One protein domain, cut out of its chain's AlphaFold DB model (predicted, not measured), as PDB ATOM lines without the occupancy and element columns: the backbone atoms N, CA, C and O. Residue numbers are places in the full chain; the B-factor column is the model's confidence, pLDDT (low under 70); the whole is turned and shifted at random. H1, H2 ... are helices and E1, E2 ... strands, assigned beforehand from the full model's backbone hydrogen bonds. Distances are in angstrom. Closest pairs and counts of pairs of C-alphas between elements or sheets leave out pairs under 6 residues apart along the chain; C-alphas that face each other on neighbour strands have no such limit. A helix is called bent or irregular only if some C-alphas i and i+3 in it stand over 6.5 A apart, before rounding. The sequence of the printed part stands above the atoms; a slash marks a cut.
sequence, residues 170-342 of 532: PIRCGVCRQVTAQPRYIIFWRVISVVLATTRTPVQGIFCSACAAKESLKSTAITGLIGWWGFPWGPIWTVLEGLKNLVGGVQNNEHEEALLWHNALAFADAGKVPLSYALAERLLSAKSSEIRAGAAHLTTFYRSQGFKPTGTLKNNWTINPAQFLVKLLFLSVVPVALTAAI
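Overview. This is residues 170 to 342 of the 532 residues of the protein "J domain-containing protein" of Sphingobium sp. EO9 (UniProt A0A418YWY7). Two lobes make a rod: in one, H1 and H2 pack chiefly on E1 of the long hairpin E1 and E2, and H6a packs on both helices; the other is a bundle of H3, H4 and H5. Residues 336 to 342 of H6b stick out at one end. The printed part has 173 residues, mostly helix, with two antiparallel named strands followed by six named helices. It is loose, with a radius of gyration of the C-alphas of 20.1 A, and spans 71 by 28 by 26 A.

Arrangement. E1, residues 184 to 194, and E2, residues 197 to 207, form an antiparallel hairpin; N 188 and O 203, 2.9 A apart, are within hydrogen-bond range. H1, residues 209 to 226, comes closest to E1 at the C-alphas of Val 191 and Thr 223, 4.6 A. H2, residues 233 to 246, touches residues 216 to 224 of H1, opposite ways at a shallow tilt of 18 degrees; the closest C-alphas are those of Thr 220 and Gly 242, 5.7 A. H6, residues 321 to 342, was assigned as one helix by its hydrogen bonds but is bent, with C-alphas 331 and 334 7.4 A apart; its arms H6a, residues 321 to 331, and H6b, residues 334 to 342, stand at a steep tilt of 51 degrees. H1, H2 and H6a form an up-and-down bundle, each running against the one before; so do H3, residues 253 to 269, H4, residues 273 to 283, and H5, residues 289 to 304. H3 and H4 touch closest at the C-alphas of Ala 264 and Ser 276, 4.3 A. In these helices and arms every O i to N i+4 pair is within hydrogen-bond range.

Along the chain. E1 begins at C-alpha 184 (-30.577, -28.445, 20.907) and is 32.2 A long; E2 is 30.3 A, H1 25.5 A and H3 24.4 A. H6b ends at C-alpha 342 (-70.530, -43.493, 19.069).

Size, cuts and confidence. The C-alphas farthest apart, of Ser 304 and Ile 342, are 71.0 A apart. The printed part has no cut; the link from H5 to H6, 16 residues, is long, and its residues 310 to 312 have pLDDT under 70.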
ATOM      1  N   PRO A 170     -19.679 -23.231  29.126       92.06
ATOM      2  CA  PRO A 170     -20.414 -24.182  28.310       92.06
ATOM      3  C   PRO A 170     -21.919 -24.066  28.565       92.06
ATOM      4  O   PRO A 170     -22.370 -23.803  29.688       92.06
ATOM      5  N   ILE A 171     -22.705 -24.292  27.515       93.62
ATOM      6  CA  ILE A 171     -24.159 -24.160  27.545       93.62
ATOM      7  C   ILE A 171     -24.765 -25.215  28.471       93.62
ATOM      8  O   ILE A 171     -24.433 -26.408  28.447       93.62
ATOM      9  N   ARG A 172     -25.709 -24.756  29.289       94.12
ATOM     10  CA  ARG A 172     -26.475 -25.576  30.225       94.12
ATOM     11  C   ARG A 172     -27.884 -25.781  29.694       94.12
ATOM     12  O   ARG A 172     -28.459 -24.891  29.075       94.12
ATOM     13  N   CYS A 173     -28.456 -26.945  29.973       94.75
ATOM     14  CA  CYS A 173     -29.866 -27.196  29.690       94.75
ATOM     15  C   CYS A 173     -30.747 -26.198  30.462       94.75
ATOM     16  O   CYS A 173     -30.561 -26.032  31.669       94.75
ATOM     17  N   GLY A 174     -31.741 -25.596  29.803       93.25
ATOM     18  CA  GLY A 174     -32.671 -24.653  30.437       93.25
ATOM     19  C   GLY A 174     -33.489 -25.285  31.567       93.25
ATOM     20  O   GLY A 174     -33.787 -24.625  32.551       93.25
ATOM     21  N   VAL A 175     -33.768 -26.590  31.460       93.75
ATOM     22  CA  VAL A 175     -34.536 -27.355  32.456       93.75
ATOM     23  C   VAL A 175     -33.664 -27.882  33.604       93.75
ATOM     24  O   VAL A 175     -33.824 -27.462  34.741       93.75
ATOM     25  N   CYS A 176     -32.726 -28.805  33.343       95.06
ATOM     26  CA  CYS A 176     -31.956 -29.455  34.416       95.06
ATOM     27  C   CYS A 176     -30.671 -28.722  34.830       95.06
ATOM     28  O   CYS A 176     -29.977 -29.194  35.727       95.06
ATOM     29  N   ARG A 177     -30.303 -27.622  34.152       93.88
ATOM     30  CA  ARG A 177     -29.099 -26.800  34.410       93.88
ATOM     31  C   ARG A 177     -27.753 -27.534  34.315       93.88
ATOM     32  O   ARG A 177     -26.703 -26.935  34.560       93.88
ATOM     33  N   GLN A 178     -27.765 -28.797  33.895       92.25
ATOM     34  CA  GLN A 178     -26.565 -29.584  33.630       92.25
ATOM     35  C   GLN A 178     -25.914 -29.148  32.316       92.25
ATOM     36  O   GLN A 178     -26.602 -28.819  31.342       92.25
ATOM     37  N   VAL A 179     -24.582 -29.159  32.299       91.88
ATOM     38  CA  VAL A 179     -23.792 -28.913  31.089       91.88
ATOM     39  C   VAL A 179     -24.004 -30.078  30.131       91.88
ATOM     40  O   VAL A 179     -23.845 -31.239  30.507       91.88
ATOM     41  N   THR A 180     -24.370 -29.773  28.891       90.69
ATOM     42  CA  THR A 180     -24.593 -30.778  27.847       90.69
ATOM     43  C   THR A 180     -23.654 -30.512  26.685       90.69
ATOM     44  O   THR A 180     -23.460 -29.364  26.300       90.69
ATOM     45  N   ALA A 181     -23.072 -31.568  26.119       89.38
ATOM     46  CA  ALA A 181     -22.189 -31.435  24.965       89.38
ATOM     47  C   ALA A 181     -22.961 -31.082  23.688       89.38
ATOM     48  O   ALA A 181     -22.515 -30.251  22.904       89.38
ATOM     49  N   GLN A 182     -24.140 -31.688  23.516       91.81
ATOM     50  CA  GLN A 182     -24.994 -31.547  22.334       91.81
ATOM     51  C   GLN A 182     -26.366 -30.967  22.718       91.81
ATOM     52  O   GLN A 182     -27.361 -31.699  22.702       91.81
ATOM     53  N   PRO A 183     -26.439 -29.698  23.156       94.19
ATOM     54  CA  PRO A 183     -27.709 -29.015  23.356       94.19
ATOM     55  C   PRO A 183     -28.422 -28.824  22.019       94.19
ATOM     56  O   PRO A 183     -27.782 -28.598  20.994       94.19
ATOM     57  N   ARG A 184     -29.754 -28.855  22.048       93.50
ATOM     58  CA  ARG A 184     -30.577 -28.445  20.907       93.50
ATOM     59  C   ARG A 184     -31.602 -27.418  21.336       93.50
ATOM     60  O   ARG A 184     -32.177 -27.536  22.419       93.50
ATOM     61  N   TYR A 185     -31.830 -26.442  20.468       93.94
ATOM     62  CA  TYR A 185     -32.972 -25.549  20.568       93.94
ATOM     63  C   TYR A 185     -34.176 -26.223  19.911       93.94
ATOM     64  O   TYR A 185     -34.139 -26.521  18.715       93.94
ATOM     65  N   ILE A 186     -35.206 -26.519  20.701       93.81
ATOM     66  CA  ILE A 186     -36.384 -27.263  20.240       93.81
ATOM     67  C   ILE A 186     -37.643 -26.503  20.629       93.81
ATOM     68  O   ILE A 186     -37.717 -25.944  21.725       93.81
ATOM     69  N   ILE A 187     -38.628 -26.517  19.734       94.50
ATOM     70  CA  ILE A 187     -39.960 -25.961  19.964       94.50
ATOM     71  C   ILE A 187     -40.977 -27.105  19.997       94.50
ATOM     72  O   ILE A 187     -41.127 -27.846  19.018       94.50
ATOM     73  N   PHE A 188     -41.687 -27.228  21.116       95.88
ATOM     74  CA  PHE A 188     -42.825 -28.127  21.294       95.88
ATOM     75  C   PHE A 188     -44.119 -27.323  21.328       95.88
ATOM     76  O   PHE A 188     -44.185 -26.286  21.974       95.88
ATOM     77  N   TRP A 189     -45.166 -27.800  20.669       95.31
ATOM     78  CA  TRP A 189     -46.434 -27.072  20.583       95.31
ATOM     79  C   TRP A 189     -47.490 -27.695  21.487       95.31
ATOM     80  O   TRP A 189     -47.787 -28.883  21.373       95.31
ATOM     81  N   ARG A 190     -48.091 -26.907  22.374       96.38
ATOM     82  CA  ARG A 190     -49.234 -27.340  23.182       96.38
ATOM     83  C   ARG A 190     -50.516 -26.775  22.596       96.38
ATOM     84  O   ARG A 190     -50.614 -25.567  22.386       96.38
ATOM     85  N   VAL A 191     -51.480 -27.650  22.335       95.44
ATOM     86  CA  VAL A 191     -52.806 -27.284  21.832       95.44
ATOM     87  C   VAL A 191     -53.813 -27.495  22.949       95.44
ATOM     88  O   VAL A 191     -53.931 -28.595  23.482       95.44
ATOM     89  N   ILE A 192     -54.524 -26.432  23.306       94.00
ATOM     90  CA  ILE A 192     -55.614 -26.469  24.279       94.00
ATOM     91  C   ILE A 192     -56.850 -25.970  23.550       94.00
ATOM     92  O   ILE A 192     -56.850 -24.855  23.019       94.00
ATOM     93  N   SER A 193     -57.883 -26.804  23.485       92.25
ATOM     94  CA  SER A 193     -59.106 -26.503  22.752       92.25
ATOM     95  C   SER A 193     -60.317 -26.684  23.655       92.25
ATOM     96  O   SER A 193     -60.416 -27.685  24.357       92.25
ATOM     97  N   VAL A 194     -61.217 -25.704  23.660       88.94
ATOM     98  CA  VAL A 194     -62.468 -25.714  24.426       88.94
ATOM     99  C   VAL A 194     -63.574 -25.151  23.539       88.94
ATOM    100  O   VAL A 194     -63.601 -23.953  23.260       88.94
ATOM    101  N   VAL A 195     -64.490 -26.017  23.102       86.06
ATOM    102  CA  VAL A 195     -65.710 -25.722  22.329       86.06
ATOM    103  C   VAL A 195     -65.468 -24.893  21.056       86.06
ATOM    104  O   VAL A 195     -65.364 -25.473  19.980       86.06
ATOM    105  N   LEU A 196     -65.371 -23.561  21.146       83.81
ATOM    106  CA  LEU A 196     -65.137 -22.652  20.008       83.81
ATOM    107  C   LEU A 196     -63.760 -21.964  20.034       83.81
ATOM    108  O   LEU A 196     -63.388 -21.305  19.064       83.81
ATOM    109  N   ALA A 197     -62.980 -22.121  21.104       86.25
ATOM    110  CA  ALA A 197     -61.668 -21.499  21.253       86.25
ATOM    111  C   ALA A 197     -60.557 -22.553  21.191       86.25
ATOM    112  O   ALA A 197     -60.574 -23.543  21.916       86.25
ATOM    113  N   THR A 198     -59.560 -22.341  20.328       91.56
ATOM    114  CA  THR A 198     -58.346 -23.169  20.276       91.56
ATOM    115  C   THR A 198     -57.127 -22.281  20.427       91.56
ATOM    116  O   THR A 198     -56.912 -21.375  19.624       91.56
ATOM    117  N   THR A 199     -56.308 -22.560  21.434       92.75
ATOM    118  CA  THR A 199     -55.051 -21.855  21.682       92.75
ATOM    119  C   THR A 199     -53.872 -22.779  21.401       92.75
ATOM    120  O   THR A 199     -53.911 -23.983  21.667       92.75
ATOM    121  N   ARG A 200     -52.814 -22.211  20.815       93.81
ATOM    122  CA  ARG A 200     -51.561 -22.908  20.514       93.81
ATOM    123  C   ARG A 200     -50.430 -22.162  21.190       93.81
ATOM    124  O   ARG A 200     -50.178 -21.009  20.854       93.81
ATOM    125  N   THR A 201     -49.758 -22.815  22.125       92.88
ATOM    126  CA  THR A 201     -48.656 -22.213  22.880       92.88
ATOM    127  C   THR A 201     -47.352 -22.953  22.571       92.88
ATOM    128  O   THR A 201     -47.286 -24.175  22.743       92.88
ATOM    129  N   PRO A 202     -46.314 -22.260  22.067       95.56
ATOM    130  CA  PRO A 202     -45.009 -22.866  21.857       95.56
ATOM    131  C   PRO A 202     -44.224 -22.906  23.173       95.56
ATOM    132  O   PRO A 202     -44.041 -21.896  23.848       95.56
ATOM    133  N   VAL A 203     -43.713 -24.078  23.520       93.44
ATOM    134  CA  VAL A 203     -42.728 -24.288  24.580       93.44
ATOM    135  C   VAL A 203     -41.377 -24.453  23.910       93.44
ATOM    136  O   VAL A 203     -41.093 -25.484  23.300       93.44
ATOM    137  N   GLN A 204     -40.559 -23.415  24.002       93.44
ATOM    138  CA  GLN A 204     -39.264 -23.345  23.341       93.44
ATOM    139  C   GLN A 204     -38.131 -23.200  24.351       93.44
ATOM    140  O   GLN A 204     -38.304 -22.610  25.417       93.44
ATOM    141  N   GLY A 205     -36.964 -23.738  24.017       92.69
ATOM    142  CA  GLY A 205     -35.793 -23.622  24.874       92.69
ATOM    143  C   GLY A 205     -34.630 -24.493  24.430       92.69
ATOM    144  O   GLY A 205     -34.716 -25.251  23.463       92.69
ATOM    145  N   ILE A 206     -33.527 -24.378  25.171       94.69
ATOM    146  CA  ILE A 206     -32.337 -25.211  24.996       94.69
ATOM    147  C   ILE A 206     -32.459 -26.438  25.899       94.69
ATOM    148  O   ILE A 206     -32.474 -26.321  27.130       94.69
ATOM    149  N   PHE A 207     -32.494 -27.623  25.299       95.19
ATOM    150  CA  PHE A 207     -32.690 -28.879  26.016       95.19
ATOM    151  C   PHE A 207     -31.485 -29.814  25.886       95.19
ATOM    152  O   PHE A 207     -30.796 -29.848  24.864       95.19
ATOM    153  N   CYS A 208     -31.260 -30.627  26.920       94.44
ATOM    154  CA  CYS A 208     -30.551 -31.897  26.773       94.44
ATOM    155  C   CYS A 208     -31.526 -32.983  26.290       94.44
ATOM    156  O   CYS A 208     -32.741 -32.849  26.467       94.44
ATOM    157  N   SER A 209     -31.011 -34.082  25.735       92.75
ATOM    158  CA  SER A 209     -31.854 -35.125  25.138       92.75
ATOM    159  C   SER A 209     -32.877 -35.723  26.110       92.75
ATOM    160  O   SER A 209     -34.039 -35.906  25.755       92.75
ATOM    161  N   ALA A 210     -32.488 -35.947  27.368       92.81
ATOM    162  CA  ALA A 210     -33.386 -36.469  28.395       92.81
ATOM    163  C   ALA A 210     -34.506 -35.479  28.768       92.81
ATOM    164  O   ALA A 210     -35.657 -35.886  28.937       92.81
ATOM    165  N   CYS A 211     -34.198 -34.182  28.886       94.56
ATOM    166  CA  CYS A 211     -35.212 -33.167  29.186       94.56
ATOM    167  C   CYS A 211     -36.145 -32.938  27.994       94.56
ATOM    168  O   CYS A 211     -37.349 -32.822  28.194       94.56
ATOM    169  N   ALA A 212     -35.620 -32.957  26.766       94.62
ATOM    170  CA  ALA A 212     -36.434 -32.887  25.556       94.62
ATOM    171  C   ALA A 212     -37.388 -34.085  25.435       94.62
ATOM    172  O   ALA A 212     -38.555 -33.913  25.090       94.62
ATOM    173  N   ALA A 213     -36.939 -35.299  25.772       92.94
ATOM    174  CA  ALA A 213     -37.800 -36.481  25.784       92.94
ATOM    175  C   ALA A 213     -38.975 -36.325  26.768       92.94
ATOM    176  O   ALA A 213     -40.121 -36.593  26.407       92.94
ATOM    177  N   LYS A 214     -38.716 -35.813  27.978       94.06
ATOM    178  CA  LYS A 214     -39.765 -35.531  28.974       94.06
ATOM    179  C   LYS A 214     -40.722 -34.431  28.510       94.06
ATOM    180  O   LYS A 214     -41.934 -34.603  28.598       94.06
ATOM    181  N   GLU A 215     -40.187 -33.332  27.989       94.50
ATOM    182  CA  GLU A 215     -40.996 -32.189  27.557       94.50
ATOM    183  C   GLU A 215     -41.847 -32.517  26.323       94.50
ATOM    184  O   GLU A 215     -43.020 -32.153  26.260       94.50
ATOM    185  N   SER A 216     -41.296 -33.289  25.385       94.38
ATOM    186  CA  SER A 216     -42.043 -33.788  24.229       94.38
ATOM    187  C   SER A 216     -43.200 -34.698  24.643       94.38
ATOM    188  O   SER A 216     -44.297 -34.548  24.120       94.38
ATOM    189  N   LEU A 217     -42.997 -35.598  25.615       94.56
ATOM    190  CA  LEU A 217     -44.070 -36.437  26.150       94.56
ATOM    191  C   LEU A 217     -45.154 -35.589  26.823       94.56
ATOM    192  O   LEU A 217     -46.332 -35.771  26.532       94.56
ATOM    193  N   LYS A 218     -44.759 -34.637  27.676       95.44
ATOM    194  CA  LYS A 218     -45.682 -33.724  28.364       95.44
ATOM    195  C   LYS A 218     -46.512 -32.910  27.372       95.44
ATOM    196  O   LYS A 218     -47.728 -32.820  27.516       95.44
ATOM    197  N   SER A 219     -45.868 -32.343  26.357       95.88
ATOM    198  CA  SER A 219     -46.544 -31.524  25.354       95.88
ATOM    199  C   SER A 219     -47.447 -32.354  24.440       95.88
ATOM    200  O   SER A 219     -48.562 -31.926  24.162       95.88
ATOM    201  N   THR A 220     -47.039 -33.566  24.040       96.00
ATOM    202  CA  THR A 220     -47.928 -34.488  23.316       96.00
ATOM    203  C   THR A 220     -49.112 -34.929  24.172       96.00
ATOM    204  O   THR A 220     -50.217 -34.980  23.650       96.00
ATOM    205  N   ALA A 221     -48.922 -35.203  25.465       95.88
ATOM    206  CA  ALA A 221     -50.011 -35.592  26.359       95.88
ATOM    207  C   ALA A 221     -51.044 -34.470  26.527       95.88
ATOM    208  O   ALA A 221     -52.234 -34.713  26.369       95.88
ATOM    209  N   ILE A 222     -50.605 -33.230  26.770       95.00
ATOM    210  CA  ILE A 222     -51.506 -32.069  26.872       95.00
ATOM    211  C   ILE A 222     -52.273 -31.871  25.559       95.00
ATOM    212  O   ILE A 222     -53.500 -31.809  25.570       95.00
ATOM    213  N   THR A 223     -51.560 -31.839  24.430       96.00
ATOM    214  CA  THR A 223     -52.164 -31.686  23.099       96.00
ATOM    215  C   THR A 223     -53.146 -32.820  22.793       96.00
ATOM    216  O   THR A 223     -54.261 -32.559  22.363       96.00
ATOM    217  N   GLY A 224     -52.773 -34.069  23.066       94.81
ATOM    218  CA  GLY A 224     -53.588 -35.250  22.787       94.81
ATOM    219  C   GLY A 224     -54.759 -35.472  23.746       94.81
ATOM    220  O   GLY A 224     -55.704 -36.156  23.377       94.81
ATOM    221  N   LEU A 225     -54.744 -34.892  24.948       93.62
ATOM    222  CA  LEU A 225     -55.853 -35.008  25.902       93.62
ATOM    223  C   LEU A 225     -56.802 -33.813  25.860       93.62
ATOM    224  O   LEU A 225     -57.994 -33.996  26.068       93.62
ATOM    225  N   ILE A 226     -56.296 -32.603  25.608       94.12
ATOM    226  CA  ILE A 226     -57.067 -31.353  25.732       94.12
ATOM    227  C   ILE A 226     -57.303 -30.691  24.364       94.12
ATOM    228  O   ILE A 226     -58.214 -29.886  24.200       94.12
ATOM    229  N   GLY A 227     -56.524 -31.030  23.339       93.75
ATOM    230  CA  GLY A 227     -56.627 -30.383  22.032       93.75
ATOM    231  C   GLY A 227     -57.862 -30.776  21.206       93.75
ATOM    232  O   GLY A 227     -58.221 -30.057  20.276       93.75
ATOM    233  N   TRP A 228     -58.545 -31.874  21.538       93.88
ATOM    234  CA  TRP A 228     -59.666 -32.401  20.742       93.88
ATOM    235  C   TRP A 228     -61.005 -31.694  20.965       93.88
ATOM    236  O   TRP A 228     -61.892 -31.811  20.124       93.88
ATOM    237  N   TRP A 229     -61.172 -30.972  22.075       91.44
ATOM    238  CA  TRP A 229     -62.495 -30.558  22.562       91.44
ATOM    239  C   TRP A 229     -63.061 -29.277  21.938       91.44
ATOM    240  O   TRP A 229     -64.033 -28.738  22.465       91.44
ATOM    241  N   GLY A 230     -62.496 -28.767  20.841       87.12
ATOM    242  CA  GLY A 230     -63.046 -27.602  20.144       87.12
ATOM    243  C   GLY A 230     -63.218 -27.805  18.645       87.12
ATOM    244  O   GLY A 230     -62.352 -28.343  17.957       87.12
ATOM    245  N   PHE A 231     -64.352 -27.345  18.124       86.62
ATOM    246  CA  PHE A 231     -64.769 -27.528  16.740       86.62
ATOM    247  C   PHE A 231     -64.675 -26.210  15.949       86.62
ATOM    248  O   PHE A 231     -65.092 -25.168  16.453       86.62
ATOM    249  N   PRO A 232     -64.172 -26.216  14.699       84.75
ATOM    250  CA  PRO A 232     -63.519 -27.327  13.992       84.75
ATOM    251  C   PRO A 232     -61.994 -27.388  14.218       84.75
ATOM    252  O   PRO A 232     -61.339 -28.354  13.830       84.75
ATOM    253  N   TRP A 233     -61.405 -26.346  14.811       88.81
ATOM    254  CA  TRP A 233     -59.956 -26.127  14.787       88.81
ATOM    255  C   TRP A 233     -59.154 -27.039  15.727       88.81
ATOM    256  O   TRP A 233     -57.984 -27.299  15.444       88.81
ATOM    257  N   GLY A 234     -59.755 -27.541  16.810       91.81
ATOM    258  CA  GLY A 234     -59.081 -28.367  17.817       91.81
ATOM    259  C   GLY A 234     -58.464 -29.640  17.232       91.81
ATOM    260  O   GLY A 234     -57.236 -29.770  17.253       91.81
ATOM    261  N   PRO A 235     -59.256 -30.549  16.630       93.00
ATOM    262  CA  PRO A 235     -58.749 -31.763  15.991       93.00
ATOM    263  C   PRO A 235     -57.668 -31.503  14.934       93.00
ATOM    264  O   PRO A 235     -56.648 -32.190  14.917       93.00
ATOM    265  N   ILE A 236     -57.845 -30.476  14.092       92.88
ATOM    266  CA  ILE A 236     -56.888 -30.128  13.028       92.88
ATOM    267  C   ILE A 236     -55.521 -29.794  13.634       92.88
ATOM    268  O   ILE A 236     -54.506 -30.388  13.262       92.88
ATOM    269  N   TRP A 237     -55.483 -28.869  14.594       93.81
ATOM    270  CA  TRP A 237     -54.228 -28.463  15.223       93.81
ATOM    271  C   TRP A 237     -53.633 -29.558  16.100       93.81
ATOM    272  O   TRP A 237     -52.414 -29.713  16.127       93.81
ATOM    273  N   THR A 238     -54.470 -30.343  16.772       95.50
ATOM    274  CA  THR A 238     -54.025 -31.456  17.615       95.50
ATOM    275  C   THR A 238     -53.271 -32.496  16.809       95.50
ATOM    276  O   THR A 238     -52.183 -32.904  17.213       95.50
ATOM    277  N   VAL A 239     -53.780 -32.867  15.632       93.75
ATOM    278  CA  VAL A 239     -53.079 -33.785  14.727       93.75
ATOM    279  C   VAL A 239     -51.795 -33.144  14.199       93.75
ATOM    280  O   VAL A 239     -50.720 -33.726  14.344       93.75
ATOM    281  N   LEU A 240     -51.875 -31.937  13.629       93.81
ATOM    282  CA  LEU A 240     -50.722 -31.288  12.995       93.81
ATOM    283  C   LEU A 240     -49.566 -31.050  13.976       93.81
ATOM    284  O   LEU A 240     -48.421 -31.396  13.683       93.81
ATOM    285  N   GLU A 241     -49.849 -30.474  15.141       94.81
ATOM    286  CA  GLU A 241     -48.830 -30.163  16.145       94.81
ATOM    287  C   GLU A 241     -48.439 -31.393  16.977       94.81
ATOM    288  O   GLU A 241     -47.271 -31.561  17.343       94.81
ATOM    289  N   GLY A 242     -49.383 -32.308  17.212       92.94
ATOM    290  CA  GLY A 242     -49.126 -33.592  17.859       92.94
ATOM    291  C   GLY A 242     -48.108 -34.433  17.092       92.94
ATOM    292  O   GLY A 242     -47.180 -34.961  17.707       92.94
ATOM    293  N   LEU A 243     -48.208 -34.484  15.759       93.44
ATOM    294  CA  LEU A 243     -47.240 -35.181  14.904       93.44
ATOM    295  C   LEU A 243     -45.843 -34.544  14.954       93.44
ATOM    296  O   LEU A 243     -44.846 -35.264  15.026       93.44
ATOM    297  N   LYS A 244     -45.741 -33.209  14.996       92.56
ATOM    298  CA  LYS A 244     -44.441 -32.532  15.167       92.56
ATOM    299  C   LYS A 244     -43.807 -32.879  16.516       92.56
ATOM    300  O   LYS A 244     -42.620 -33.198  16.583       92.56
ATOM    301  N   ASN A 245     -44.592 -32.887  17.594       93.31
ATOM    302  CA  ASN A 245     -44.104 -33.270  18.923       93.31
ATOM    303  C   ASN A 245     -43.733 -34.761  19.018       93.31
ATOM    304  O   ASN A 245     -42.796 -35.124  19.739       93.31
ATOM    305  N   LEU A 246     -44.438 -35.621  18.275       91.81
ATOM    306  CA  LEU A 246     -44.206 -37.065  18.231       91.81
ATOM    307  C   LEU A 246     -42.776 -37.387  17.768       91.81
ATOM    308  O   LEU A 246     -42.097 -38.203  18.396       91.81
ATOM    309  N   VAL A 247     -42.288 -36.665  16.754       90.25
ATOM    310  CA  VAL A 247     -40.933 -36.809  16.181       90.25
ATOM    311  C   VAL A 247     -39.860 -36.052  16.989       90.25
ATOM    312  O   VAL A 247     -38.674 -36.105  16.674       90.25
ATOM    313  N   GLY A 248     -40.235 -35.406  18.097       86.31
ATOM    314  CA  GLY A 248     -39.289 -34.721  18.985       86.31
ATOM    315  C   GLY A 248     -39.219 -33.207  18.800       86.31
ATOM    316  O   GLY A 248     -38.257 -32.602  19.267       86.31
ATOM    317  N   GLY A 249     -40.247 -32.599  18.200       90.69
ATOM    318  CA  GLY A 249     -40.409 -31.148  18.097       90.69
ATOM    319  C   GLY A 249     -39.747 -30.544  16.862       90.69
ATOM    320  O   GLY A 249     -39.086 -31.226  16.079       90.69
ATOM    321  N   VAL A 250     -39.942 -29.238  16.683       91.62
ATOM    322  CA  VAL A 250     -39.355 -28.488  15.566       91.62
ATOM    323  C   VAL A 250     -37.948 -28.036  15.951       91.62
ATOM    324  O   VAL A 250     -37.749 -27.478  17.032       91.62
ATOM    325  N   GLN A 251     -36.981 -28.284  15.070       90.12
ATOM    326  CA  GLN A 251     -35.564 -27.966  15.265       90.12
ATOM    327  C   GLN A 251     -35.101 -27.011  14.161       90.12
ATOM    328  O   GLN A 251     -35.537 -27.134  13.017       90.12
ATOM    329  N   ASN A 252     -34.218 -26.070  14.506       87.81
ATOM    330  CA  ASN A 252     -33.540 -25.212  13.535       87.81
ATOM    331  C   ASN A 252     -32.046 -25.561  13.503       87.81
ATOM    332  O   ASN A 252     -31.349 -25.417  14.509       87.81
ATOM    333  N   ASN A 253     -31.565 -25.993  12.337       87.00
ATOM    334  CA  ASN A 253     -30.182 -26.423  12.147       87.00
ATOM    335  C   ASN A 253     -29.179 -25.287  12.381       87.00
ATOM    336  O   ASN A 253     -28.102 -25.542  12.904       87.00
ATOM    337  N   GLU A 254     -29.524 -24.046  12.029       88.38
ATOM    338  CA  GLU A 254     -28.618 -22.901  12.184       88.38
ATOM    339  C   GLU A 254     -28.327 -22.619  13.665       88.38
ATOM    340  O   GLU A 254     -27.175 -22.490  14.077       88.38
ATOM    341  N   HIS A 255     -29.371 -22.626  14.500       89.81
ATOM    342  CA  HIS A 255     -29.209 -22.496  15.945       89.81
ATOM    343  C   HIS A 255     -28.509 -23.720  16.556       89.81
ATOM    344  O   HIS A 255     -27.719 -23.554  17.481       89.81
ATOM    345  N   GLU A 256     -28.749 -24.941  16.054       90.62
ATOM    346  CA  GLU A 256     -28.018 -26.137  16.512       90.62
ATOM    347  C   GLU A 256     -26.512 -26.009  16.238       90.62
ATOM    348  O   GLU A 256     -25.709 -26.243  17.142       90.62
ATOM    349  N   GLU A 257     -26.120 -25.591  15.034       93.69
ATOM    350  CA  GLU A 257     -24.713 -25.394  14.663       93.69
ATOM    351  C   GLU A 257     -24.036 -24.336  15.541       93.69
ATOM    352  O   GLU A 257     -22.947 -24.582  16.065       93.69
ATOM    353  N   ALA A 258     -24.703 -23.202  15.777       93.88
ATOM    354  CA  ALA A 258     -24.188 -22.141  16.642       93.88
ATOM    355  C   ALA A 258     -24.000 -22.607  18.099       93.88
ATOM    356  O   ALA A 258     -22.962 -22.345  18.711       93.88
ATOM    357  N   LEU A 259     -24.969 -23.348  18.651       94.81
ATOM    358  CA  LEU A 259     -24.884 -23.892  20.012       94.81
ATOM    359  C   LEU A 259     -23.746 -24.917  20.149       94.81
ATOM    360  O   LEU A 259     -23.027 -24.921  21.151       94.81
ATOM    361  N   LEU A 260     -23.571 -25.788  19.150       94.56
ATOM    362  CA  LEU A 260     -22.481 -26.765  19.130       94.56
ATOM    363  C   LEU A 260     -21.116 -26.078  19.006       94.56
ATOM    364  O   LEU A 260     -20.175 -26.498  19.680       94.56
ATOM    365  N   TRP A 261     -21.011 -25.024  18.192       95.56
ATOM    366  CA  TRP A 261     -19.777 -24.256  18.019       95.56
ATOM    367  C   TRP A 261     -19.365 -23.546  19.309       95.56
ATOM    368  O   TRP A 261     -18.232 -23.709  19.765       95.56
ATOM    369  N   HIS A 262     -20.306 -22.853  19.959       94.88
ATOM    370  CA  HIS A 262     -20.076 -22.227  21.265       94.88
ATOM    371  C   HIS A 262     -19.569 -23.242  22.290       94.88
ATOM    372  O   HIS A 262     -18.588 -23.000  22.990       94.88
ATOM    373  N   ASN A 263     -20.205 -24.412  22.357       94.50
ATOM    374  CA  ASN A 263     -19.775 -25.477  23.253       94.50
ATOM    375  C   ASN A 263     -18.390 -26.027  22.909       94.50
ATOM    376  O   ASN A 263     -17.620 -26.309  23.825       94.50
ATOM    377  N   ALA A 264     -18.057 -26.180  21.625       94.94
ATOM    378  CA  ALA A 264     -16.731 -26.624  21.211       94.94
ATOM    379  C   ALA A 264     -15.646 -25.670  21.735       94.94
ATOM    380  O   ALA A 264     -14.661 -26.136  22.308       94.94
ATOM    381  N   LEU A 265     -15.865 -24.357  21.622       94.75
ATOM    382  CA  LEU A 265     -14.953 -23.336  22.147       94.75
ATOM    383  C   LEU A 265     -14.916 -23.322  23.681       94.75
ATOM    384  O   LEU A 265     -13.844 -23.390  24.269       94.75
ATOM    385  N   ALA A 266     -16.072 -23.348  24.347       94.12
ATOM    386  CA  ALA A 266     -16.139 -23.379  25.809       94.12
ATOM    387  C   ALA A 266     -15.448 -24.615  26.415       94.12
ATOM    388  O   ALA A 266     -14.837 -24.547  27.481       94.12
ATOM    389  N   PHE A 267     -15.522 -25.772  25.747       93.88
ATOM    390  CA  PHE A 267     -14.780 -26.960  26.171       93.88
ATOM    391  C   PHE A 267     -13.286 -26.880  25.864       93.88
ATOM    392  O   PHE A 267     -12.518 -27.495  26.604       93.88
ATOM    393  N   ALA A 268     -12.877 -26.138  24.832       92.81
ATOM    394  CA  ALA A 268     -11.469 -25.836  24.584       92.81
ATOM    395  C   ALA A 268     -10.902 -24.995  25.739       92.81
ATOM    396  O   ALA A 268      -9.923 -25.403  26.362       92.81
ATOM    397  N   ASP A 269     -11.597 -23.913  26.104       90.50
ATOM    398  CA  ASP A 269     -11.244 -23.037  27.232       90.50
ATOM    399  C   ASP A 269     -11.213 -23.792  28.567       90.50
ATOM    400  O   ASP A 269     -10.357 -23.554  29.418       90.50
ATOM    401  N   ALA A 270     -12.135 -24.741  28.758       89.00
ATOM    402  CA  ALA A 270     -12.188 -25.583  29.951       89.00
ATOM    403  C   ALA A 270     -11.156 -26.733  29.959       89.00
ATOM    404  O   ALA A 270     -11.195 -27.565  30.867       89.00
ATOM    405  N   GLY A 271     -10.290 -26.847  28.944       89.62
ATOM    406  CA  GLY A 271      -9.282 -27.910  28.829       89.62
ATOM    407  C   GLY A 271      -9.842 -29.300  28.489       89.62
ATOM    408  O   GLY A 271      -9.122 -30.298  28.532       89.62
ATOM    409  N   LYS A 272     -11.124 -29.409  28.119       91.56
ATOM    410  CA  LYS A 272     -11.785 -30.667  27.725       91.56
ATOM    411  C   LYS A 272     -11.579 -30.947  26.234       91.56
ATOM    412  O   LYS A 272     -12.542 -31.061  25.470       91.56
ATOM    413  N   VAL A 273     -10.314 -31.092  25.839       92.00
ATOM    414  CA  VAL A 273      -9.879 -31.228  24.435       92.00
ATOM    415  C   VAL A 273     -10.605 -32.341  23.665       92.00
ATOM    416  O   VAL A 273     -11.111 -32.041  22.585       92.00
ATOM    417  N   PRO A 274     -10.770 -33.577  24.186       91.25
ATOM    418  CA  PRO A 274     -11.467 -34.637  23.449       91.25
ATOM    419  C   PRO A 274     -12.896 -34.255  23.037       91.25
ATOM    420  O   PRO A 274     -13.331 -34.507  21.918       91.25
ATOM    421  N   LEU A 275     -13.624 -33.597  23.942       91.19
ATOM    422  CA  LEU A 275     -15.011 -33.207  23.713       91.19
ATOM    423  C   LEU A 275     -15.108 -32.039  22.729       91.19
ATOM    424  O   LEU A 275     -15.953 -32.058  21.836       91.19
ATOM    425  N   SER A 276     -14.228 -31.047  22.889       93.88
ATOM    426  CA  SER A 276     -14.107 -29.922  21.960       93.88
ATOM    427  C   SER A 276     -13.781 -30.410  20.547       93.88
ATOM    428  O   SER A 276     -14.466 -30.039  19.594       93.88
ATOM    429  N   TYR A 277     -12.800 -31.309  20.422       93.94
ATOM    430  CA  TYR A 277     -12.379 -31.840  19.135       93.94
ATOM    431  C   TYR A 277     -13.514 -32.625  18.460       93.94
ATOM    432  O   TYR A 277     -13.849 -32.348  17.310       93.94
ATOM    433  N   ALA A 278     -14.198 -33.521  19.173       92.56
ATOM    434  CA  ALA A 278     -15.287 -34.289  18.574       92.56
ATOM    435  C   ALA A 278     -16.477 -33.412  18.119       92.56
ATOM    436  O   ALA A 278     -17.112 -33.697  17.099       92.56
ATOM    437  N   LEU A 279     -16.781 -32.326  18.843       93.62
ATOM    438  CA  LEU A 279     -17.790 -31.349  18.416       93.62
ATOM    439  C   LEU A 279     -17.335 -30.582  17.170       93.62
ATOM    440  O   LEU A 279     -18.125 -30.412  16.243       93.62
ATOM    441  N   ALA A 280     -16.067 -30.173  17.126       94.69
ATOM    442  CA  ALA A 280     -15.487 -29.511  15.967       94.69
ATOM    443  C   ALA A 280     -15.496 -30.426  14.729       94.69
ATOM    444  O   ALA A 280     -15.868 -29.978  13.651       94.69
ATOM    445  N   GLU A 281     -15.205 -31.725  14.868       93.50
ATOM    446  CA  GLU A 281     -15.305 -32.667  13.741       93.50
ATOM    447  C   GLU A 281     -16.730 -32.789  13.198       93.50
ATOM    448  O   GLU A 281     -16.925 -32.805  11.983       93.50
ATOM    449  N   ARG A 282     -17.744 -32.800  14.072       92.75
ATOM    450  CA  ARG A 282     -19.152 -32.778  13.642       92.75
ATOM    451  C   ARG A 282     -19.496 -31.504  12.863       92.75
ATOM    452  O   ARG A 282     -20.318 -31.558  11.955       92.75
ATOM    453  N   LEU A 283     -18.882 -30.375  13.209       94.88
ATOM    454  CA  LEU A 283     -19.130 -29.076  12.579       94.88
ATOM    455  C   LEU A 283     -18.387 -28.876  11.250       94.88
ATOM    456  O   LEU A 283     -18.657 -27.902  10.549       94.88
ATOM    457  N   LEU A 284     -17.533 -29.814  10.829       94.56
ATOM    458  CA  LEU A 284     -16.939 -29.794   9.484       94.56
ATOM    459  C   LEU A 284     -17.988 -29.930   8.367       94.56
ATOM    460  O   LEU A 284     -17.733 -29.534   7.232       94.56
ATOM    461  N   SER A 285     -19.172 -30.457   8.684       92.88
ATOM    462  CA  SER A 285     -20.320 -30.539   7.774       92.88
ATOM    463  C   SER A 285     -21.407 -29.492   8.053       92.88
ATOM    464  O   SER A 285     -22.492 -29.584   7.479       92.88
ATOM    465  N   ALA A 286     -21.135 -28.490   8.902       93.62
ATOM    466  CA  ALA A 286     -22.069 -27.399   9.194       93.62
ATOM    467  C   ALA A 286     -22.461 -26.635   7.916       93.62
ATOM    468  O   ALA A 286     -21.652 -26.506   6.990       93.62
ATOM    469  N   LYS A 287     -23.686 -26.107   7.847       94.75
ATOM    470  CA  LYS A 287     -24.177 -25.277   6.736       94.75
ATOM    471  C   LYS A 287     -23.558 -23.883   6.748       94.75
ATOM    472  O   LYS A 287     -23.228 -23.376   5.673       94.75
ATOM    473  N   SER A 288     -23.347 -23.299   7.927       92.50
ATOM    474  CA  SER A 288     -22.646 -22.016   8.049       92.50
ATOM    475  C   SER A 288     -21.185 -22.148   7.605       92.50
ATOM    476  O   SER A 288     -20.440 -22.990   8.113       92.50
ATOM    477  N   SER A 289     -20.761 -21.321   6.643       92.94
ATOM    478  CA  SER A 289     -19.374 -21.298   6.160       92.94
ATOM    479  C   SER A 289     -18.390 -20.851   7.237       92.94
ATOM    480  O   SER A 289     -17.291 -21.393   7.307       92.94
ATOM    481  N   GLU A 290     -18.795 -19.912   8.092       93.44
ATOM    482  CA  GLU A 290     -17.971 -19.386   9.184       93.44
ATOM    483  C   GLU A 290     -17.714 -20.457  10.246       93.44
ATOM    484  O   GLU A 290     -16.564 -20.722  10.594       93.44
ATOM    485  N   ILE A 291     -18.771 -21.139  10.699       94.69
ATOM    486  CA  ILE A 291     -18.659 -22.215  11.694       94.69
ATOM    487  C   ILE A 291     -17.830 -23.370  11.134       94.69
ATOM    488  O   ILE A 291     -16.965 -23.906  11.825       94.69
ATOM    489  N   ARG A 292     -18.046 -23.728   9.863       96.44
ATOM    490  CA  ARG A 292     -17.278 -24.781   9.191       96.44
ATOM    491  C   ARG A 292     -15.790 -24.437   9.105       96.44
ATOM    492  O   ARG A 292     -14.954 -25.295   9.381       96.44
ATOM    493  N   ALA A 293     -15.459 -23.196   8.745       95.00
ATOM    494  CA  ALA A 293     -14.079 -22.720   8.680       95.00
ATOM    495  C   ALA A 293     -13.424 -22.690  10.071       95.00
ATOM    496  O   ALA A 293     -12.310 -23.188  10.236       95.00
ATOM    497  N   GLY A 294     -14.137 -22.191  11.086       94.81
ATOM    498  CA  GLY A 294     -13.677 -22.197  12.477       94.81
ATOM    499  C   GLY A 294     -13.428 -23.613  13.003       94.81
ATOM    500  O   GLY A 294     -12.381 -23.889  13.589       94.81
ATOM    501  N   ALA A 295     -14.343 -24.541  12.726       96.00
ATOM    502  CA  ALA A 295     -14.196 -25.951  13.067       96.00
ATOM    503  C   ALA A 295     -13.008 -26.606  12.342       96.00
ATOM    504  O   ALA A 295     -12.235 -27.340  12.962       96.00
ATOM    505  N   ALA A 296     -12.798 -26.312  11.057       96.12
ATOM    506  CA  ALA A 296     -11.636 -26.791  10.304       96.12
ATOM    507  C   ALA A 296     -10.314 -26.285  10.899       96.12
ATOM    508  O   ALA A 296      -9.367 -27.059  11.062       96.12
ATOM    509  N   HIS A 297     -10.263 -25.013  11.297       96.62
ATOM    510  CA  HIS A 297      -9.097 -24.445  11.966       96.62
ATOM    511  C   HIS A 297      -8.839 -25.121  13.322       96.62
ATOM    512  O   HIS A 297      -7.728 -25.576  13.591       96.62
ATOM    513  N   LEU A 298      -9.878 -25.266  14.150       94.62
ATOM    514  CA  LEU A 298      -9.772 -25.866  15.481       94.62
ATOM    515  C   LEU A 298      -9.364 -27.349  15.428       94.62
ATOM    516  O   LEU A 298      -8.509 -27.791  16.191       94.62
ATOM    517  N   THR A 299      -9.928 -28.123  14.499       94.75
ATOM    518  CA  THR A 299      -9.548 -29.533  14.294       94.75
ATOM    519  C   THR A 299      -8.108 -29.669  13.792       94.75
ATOM    520  O   THR A 299      -7.377 -30.541  14.262       94.75
ATOM    521  N   THR A 300      -7.667 -28.792  12.885       95.25
ATOM    522  CA  THR A 300      -6.275 -28.758  12.403       95.25
ATOM    523  C   THR A 300      -5.305 -28.415  13.531       95.25
ATOM    524  O   THR A 300      -4.271 -29.070  13.660       95.25
ATOM    525  N   PHE A 301      -5.668 -27.459  14.390       95.44
ATOM    526  CA  PHE A 301      -4.914 -27.125  15.597       95.44
ATOM    527  C   PHE A 301      -4.775 -28.331  16.538       95.44
ATOM    528  O   PHE A 301      -3.675 -28.653  16.972       95.44
ATOM    529  N   TYR A 302      -5.855 -29.067  16.814       94.69
ATOM    530  CA  TYR A 302      -5.753 -30.256  17.665       94.69
ATOM    531  C   TYR A 302      -4.880 -31.356  17.057       94.69
ATOM    532  O   TYR A 302      -4.082 -31.967  17.770       94.69
ATOM    533  N   ARG A 303      -4.965 -31.570  15.740       93.62
ATOM    534  CA  ARG A 303      -4.103 -32.534  15.041       93.62
ATOM    535  C   ARG A 303      -2.630 -32.138  15.093       93.62
ATOM    536  O   ARG A 303      -1.795 -33.017  15.290       93.62
ATOM    537  N   SER A 304      -2.302 -30.849  14.955       94.69
ATOM    538  CA  SER A 304      -0.908 -30.384  15.031       94.69
ATOM    539  C   SER A 304      -0.315 -30.534  16.433       94.69
ATOM    540  O   SER A 304       0.869 -30.823  16.564       94.69
ATOM    541  N   GLN A 305      -1.145 -30.446  17.474       94.44
ATOM    542  CA  GLN A 305      -0.773 -30.752  18.861       94.44
ATOM    543  C   GLN A 305      -0.718 -32.267  19.163       94.44
ATOM    544  O   GLN A 305      -0.497 -32.666  20.303       94.44
ATOM    545  N   GLY A 306      -0.933 -33.132  18.164       92.25
ATOM    546  CA  GLY A 306      -0.868 -34.588  18.313       92.25
ATOM    547  C   GLY A 306      -2.116 -35.235  18.926       92.25
ATOM    548  O   GLY A 306      -2.101 -36.438  19.204       92.25
ATOM    549  N   PHE A 307      -3.213 -34.491  19.116       91.25
ATOM    550  CA  PHE A 307      -4.476 -35.086  19.555       91.25
ATOM    551  C   PHE A 307      -5.090 -35.914  18.426       91.25
ATOM    552  O   PHE A 307      -5.253 -35.458  17.293       91.25
ATOM    553  N   LYS A 308      -5.468 -37.150  18.752       86.50
ATOM    554  CA  LYS A 308      -6.179 -38.036  17.827       86.50
ATOM    555  C   LYS A 308      -7.680 -37.741  17.873       86.50
ATOM    556  O   LYS A 308      -8.186 -37.424  18.952       86.50
ATOM    557  N   PRO A 309      -8.400 -37.878  16.747       76.75
ATOM    558  CA  PRO A 309      -9.852 -37.787  16.749       76.75
ATOM    559  C   PRO A 309     -10.411 -38.860  17.676       76.75
ATOM    560  O   PRO A 309     -10.277 -40.061  17.430       76.75
ATOM    561  N   THR A 310     -11.007 -38.434  18.785       65.31
ATOM    562  CA  THR A 310     -11.860 -39.324  19.565       65.31
ATOM    563  C   THR A 310     -13.067 -39.631  18.697       65.31
ATOM    564  O   THR A 310     -13.654 -38.689  18.176       65.31
ATOM    565  N   GLY A 311     -13.380 -40.914  18.494       66.19
ATOM    566  CA  GLY A 311     -14.381 -41.378  17.528       66.19
ATOM    567  C   GLY A 311     -15.760 -40.704  17.624       66.19
ATOM    568  O   GLY A 311     -16.013 -39.831  18.450       66.19
ATOM    569  N   THR A 312     -16.689 -41.124  16.764       68.50
ATOM    570  CA  THR A 312     -17.983 -40.447  16.602       68.50
ATOM    571  C   THR A 312     -18.712 -40.243  17.938       68.50
ATOM    572  O   THR A 312     -19.001 -41.188  18.675       68.50
ATOM    573  N   LEU A 313     -19.017 -38.978  18.261       80.75
ATOM    574  CA  LEU A 313     -19.809 -38.619  19.440       80.75
ATOM    575  C   LEU A 313     -21.114 -39.415  19.444       80.75
ATOM    576  O   LEU A 313     -21.895 -39.335  18.491       80.75
ATOM    577  N   LYS A 314     -21.368 -40.137  20.541       83.75
ATOM    578  CA  LYS A 314     -22.603 -40.901  20.727       83.75
ATOM    579  C   LYS A 314     -23.812 -39.995  20.488       83.75
ATOM    580  O   LYS A 314     -23.983 -38.983  21.167       83.75
ATOM    581  N   ASN A 315     -24.656 -40.371  19.530       84.94
ATOM    582  CA  ASN A 315     -25.896 -39.657  19.270       84.94
ATOM    583  C   ASN A 315     -26.906 -39.968  20.384       84.94
ATOM    584  O   ASN A 315     -27.498 -41.046  20.412       84.94
ATOM    585  N   ASN A 316     -27.105 -39.014  21.291       84.31
ATOM    586  CA  ASN A 316     -28.036 -39.155  22.412       84.31
ATOM    587  C   ASN A 316     -29.468 -38.695  22.078       84.31
ATOM    588  O   ASN A 316     -30.305 -38.654  22.977       84.31
ATOM    589  N   TRP A 317     -29.747 -38.341  20.820       86.56
ATOM    590  CA  TRP A 317     -31.016 -37.770  20.350       86.56
ATOM    591  C   TRP A 317     -31.854 -38.749  19.515       86.56
ATOM    592  O   TRP A 317     -32.647 -38.339  18.670       86.56
ATOM    593  N   THR A 318     -31.672 -40.053  19.715       86.25
ATOM    594  CA  THR A 318     -32.454 -41.076  19.016       86.25
ATOM    595  C   THR A 318     -33.866 -41.189  19.591       86.25
ATOM    596  O   THR A 318     -34.087 -41.069  20.798       86.25
ATOM    597  N   ILE A 319     -34.846 -41.421  18.715       83.25
ATOM    598  CA  ILE A 319     -36.234 -41.639  19.121       83.25
ATOM    599  C   ILE A 319     -36.327 -43.030  19.750       83.25
ATOM    600  O   ILE A 319     -36.055 -44.035  19.096       83.25
ATOM    601  N   ASN A 320     -36.718 -43.095  21.022       89.00
ATOM    602  CA  ASN A 320     -36.993 -44.364  21.684       89.00
ATOM    603  C   ASN A 320     -38.361 -44.900  21.208       89.00
ATOM    604  O   ASN A 320     -39.363 -44.201  21.398       89.00
ATOM    605  N   PRO A 321     -38.440 -46.119  20.634       90.81
ATOM    606  CA  PRO A 321     -39.685 -46.662  20.089       90.81
ATOM    607  C   PRO A 321     -40.783 -46.804  21.150       90.81
ATOM    608  O   PRO A 321     -41.944 -46.519  20.869       90.81
ATOM    609  N   ALA A 322     -40.434 -47.148  22.394       91.06
ATOM    610  CA  ALA A 322     -41.411 -47.231  23.478       91.06
ATOM    611  C   ALA A 322     -42.008 -45.852  23.805       91.06
ATOM    612  O   ALA A 322     -43.220 -45.711  23.951       91.06
ATOM    613  N   GLN A 323     -41.177 -44.803  23.856       89.00
ATOM    614  CA  GLN A 323     -41.666 -43.439  24.081       89.00
ATOM    615  C   GLN A 323     -42.499 -42.922  22.908       89.00
ATOM    616  O   GLN A 323     -43.457 -42.182  23.120       89.00
ATOM    617  N   PHE A 324     -42.149 -43.309  21.682       93.38
ATOM    618  CA  PHE A 324     -42.940 -42.992  20.499       93.38
ATOM    619  C   PHE A 324     -44.346 -43.600  20.594       93.38
ATOM    620  O   PHE A 324     -45.325 -42.883  20.407       93.38
ATOM    621  N   LEU A 325     -44.456 -44.879  20.969       94.44
ATOM    622  CA  LEU A 325     -45.748 -45.553  21.148       94.44
ATOM    623  C   LEU A 325     -46.599 -44.909  22.246       94.44
ATOM    624  O   LEU A 325     -47.787 -44.681  22.040       94.44
ATOM    625  N   VAL A 326     -46.000 -44.552  23.385       94.06
ATOM    626  CA  VAL A 326     -46.723 -43.868  24.472       94.06
ATOM    627  C   VAL A 326     -47.259 -42.508  24.014       94.06
ATOM    628  O   VAL A 326     -48.412 -42.172  24.271       94.06
ATOM    629  N   LYS A 327     -46.451 -41.720  23.298       94.69
ATOM    630  CA  LYS A 327     -46.892 -40.439  22.725       94.69
ATOM    631  C   LYS A 327     -48.007 -40.620  21.695       94.69
ATOM    632  O   LYS A 327     -48.945 -39.828  21.680       94.69
ATOM    633  N   LEU A 328     -47.907 -41.649  20.852       95.06
ATOM    634  CA  LEU A 328     -48.940 -41.986  19.876       95.06
ATOM    635  C   LEU A 328     -50.256 -42.338  20.575       95.06
ATOM    636  O   LEU A 328     -51.301 -41.845  20.164       95.06
ATOM    637  N   LEU A 329     -50.192 -43.117  21.659       95.31
ATOM    638  CA  LEU A 329     -51.350 -43.460  22.482       95.31
ATOM    639  C   LEU A 329     -52.016 -42.212  23.063       95.31
ATOM    640  O   LEU A 329     -53.229 -42.074  22.959       95.31
ATOM    641  N   PHE A 330     -51.250 -41.266  23.613       95.06
ATOM    642  CA  PHE A 330     -51.825 -40.007  24.098       95.06
ATOM    643  C   PHE A 330     -52.508 -39.197  22.996       95.06
ATOM    644  O   PHE A 330     -53.511 -38.543  23.260       95.06
ATOM    645  N   LEU A 331     -51.980 -39.237  21.772       94.25
ATOM    646  CA  LEU A 331     -52.593 -38.544  20.647       94.25
ATOM    647  C   LEU A 331     -53.881 -39.246  20.186       94.25
ATOM    648  O   LEU A 331     -54.829 -38.568  19.817       94.25
ATOM    649  N   SER A 332     -53.948 -40.579  20.223       94.19
ATOM    650  CA  SER A 332     -55.098 -41.337  19.712       94.19
ATOM    651  C   SER A 332     -56.172 -41.674  20.750       94.19
ATOM    652  O   SER A 332     -57.278 -42.044  20.358       94.19
ATOM    653  N   VAL A 333     -55.905 -41.540  22.054       94.88
ATOM    654  CA  VAL A 333     -56.814 -42.032  23.107       94.88
ATOM    655  C   VAL A 333     -58.210 -41.406  23.041       94.88
ATOM    656  O   VAL A 333     -59.204 -42.126  23.076       94.88
ATOM    657  N   VAL A 334     -58.302 -40.083  22.884       93.56
ATOM    658  CA  VAL A 334     -59.583 -39.363  22.821       93.56
ATOM    659  C   VAL A 334     -60.379 -39.710  21.555       93.56
ATOM    660  O   VAL A 334     -61.536 -40.107  21.698       93.56
ATOM    661  N   PRO A 335     -59.823 -39.635  20.326       93.25
ATOM    662  CA  PRO A 335     -60.585 -39.995  19.129       93.25
ATOM    663  C   PRO A 335     -60.977 -41.480  19.096       93.25
ATOM    664  O   PRO A 335     -62.072 -41.808  18.636       93.25
ATOM    665  N   VAL A 336     -60.148 -42.386  19.627       94.75
ATOM    666  CA  VAL A 336     -60.507 -43.812  19.736       94.75
ATOM    667  C   VAL A 336     -61.647 -44.016  20.738       94.75
ATOM    668  O   VAL A 336     -62.607 -44.718  20.434       94.75
ATOM    669  N   ALA A 337     -61.601 -43.366  21.904       93.50
ATOM    670  CA  ALA A 337     -62.679 -43.454  22.889       93.50
ATOM    671  C   ALA A 337     -63.995 -42.858  22.363       93.50
ATOM    672  O   ALA A 337     -65.055 -43.457  22.539       93.50
ATOM    673  N   LEU A 338     -63.933 -41.715  21.670       90.44
ATOM    674  CA  LEU A 338     -65.108 -41.062  21.093       90.44
ATOM    675  C   LEU A 338     -65.748 -41.916  19.991       90.44
ATOM    676  O   LEU A 338     -66.962 -42.092  19.978       90.44
ATOM    677  N   THR A 339     -64.942 -42.491  19.094       90.00
ATOM    678  CA  THR A 339     -65.456 -43.387  18.043       90.00
ATOM    679  C   THR A 339     -66.052 -44.667  18.632       90.00
ATOM    680  O   THR A 339     -67.123 -45.082  18.194       90.00
ATOM    681  N   ALA A 340     -65.434 -45.254  19.663       92.06
ATOM    682  CA  ALA A 340     -65.993 -46.405  20.374       92.06
ATOM    683  C   ALA A 340     -67.328 -46.080  21.069       92.06
ATOM    684  O   ALA A 340     -68.254 -46.884  21.001       92.06
ATOM    685  N   ALA A 341     -67.453 -44.903  21.693       90.75
ATOM    686  CA  ALA A 341     -68.694 -44.464  22.332       90.75
ATOM    687  C   ALA A 341     -69.835 -44.281  21.319       90.75
ATOM    688  O   ALA A 341     -70.937 -44.767  21.565       90.75
ATOM    689  N   ILE A 342     -69.556 -43.661  20.164       90.38
ATOM    690  CA  ILE A 342     -70.530 -43.493  19.069       90.38
ATOM    691  C   ILE A 342     -70.987 -44.859  18.534       90.38
ATOM    692  O   ILE A 342     -72.181 -45.120  18.404       90.38
TER     693      ILE A 342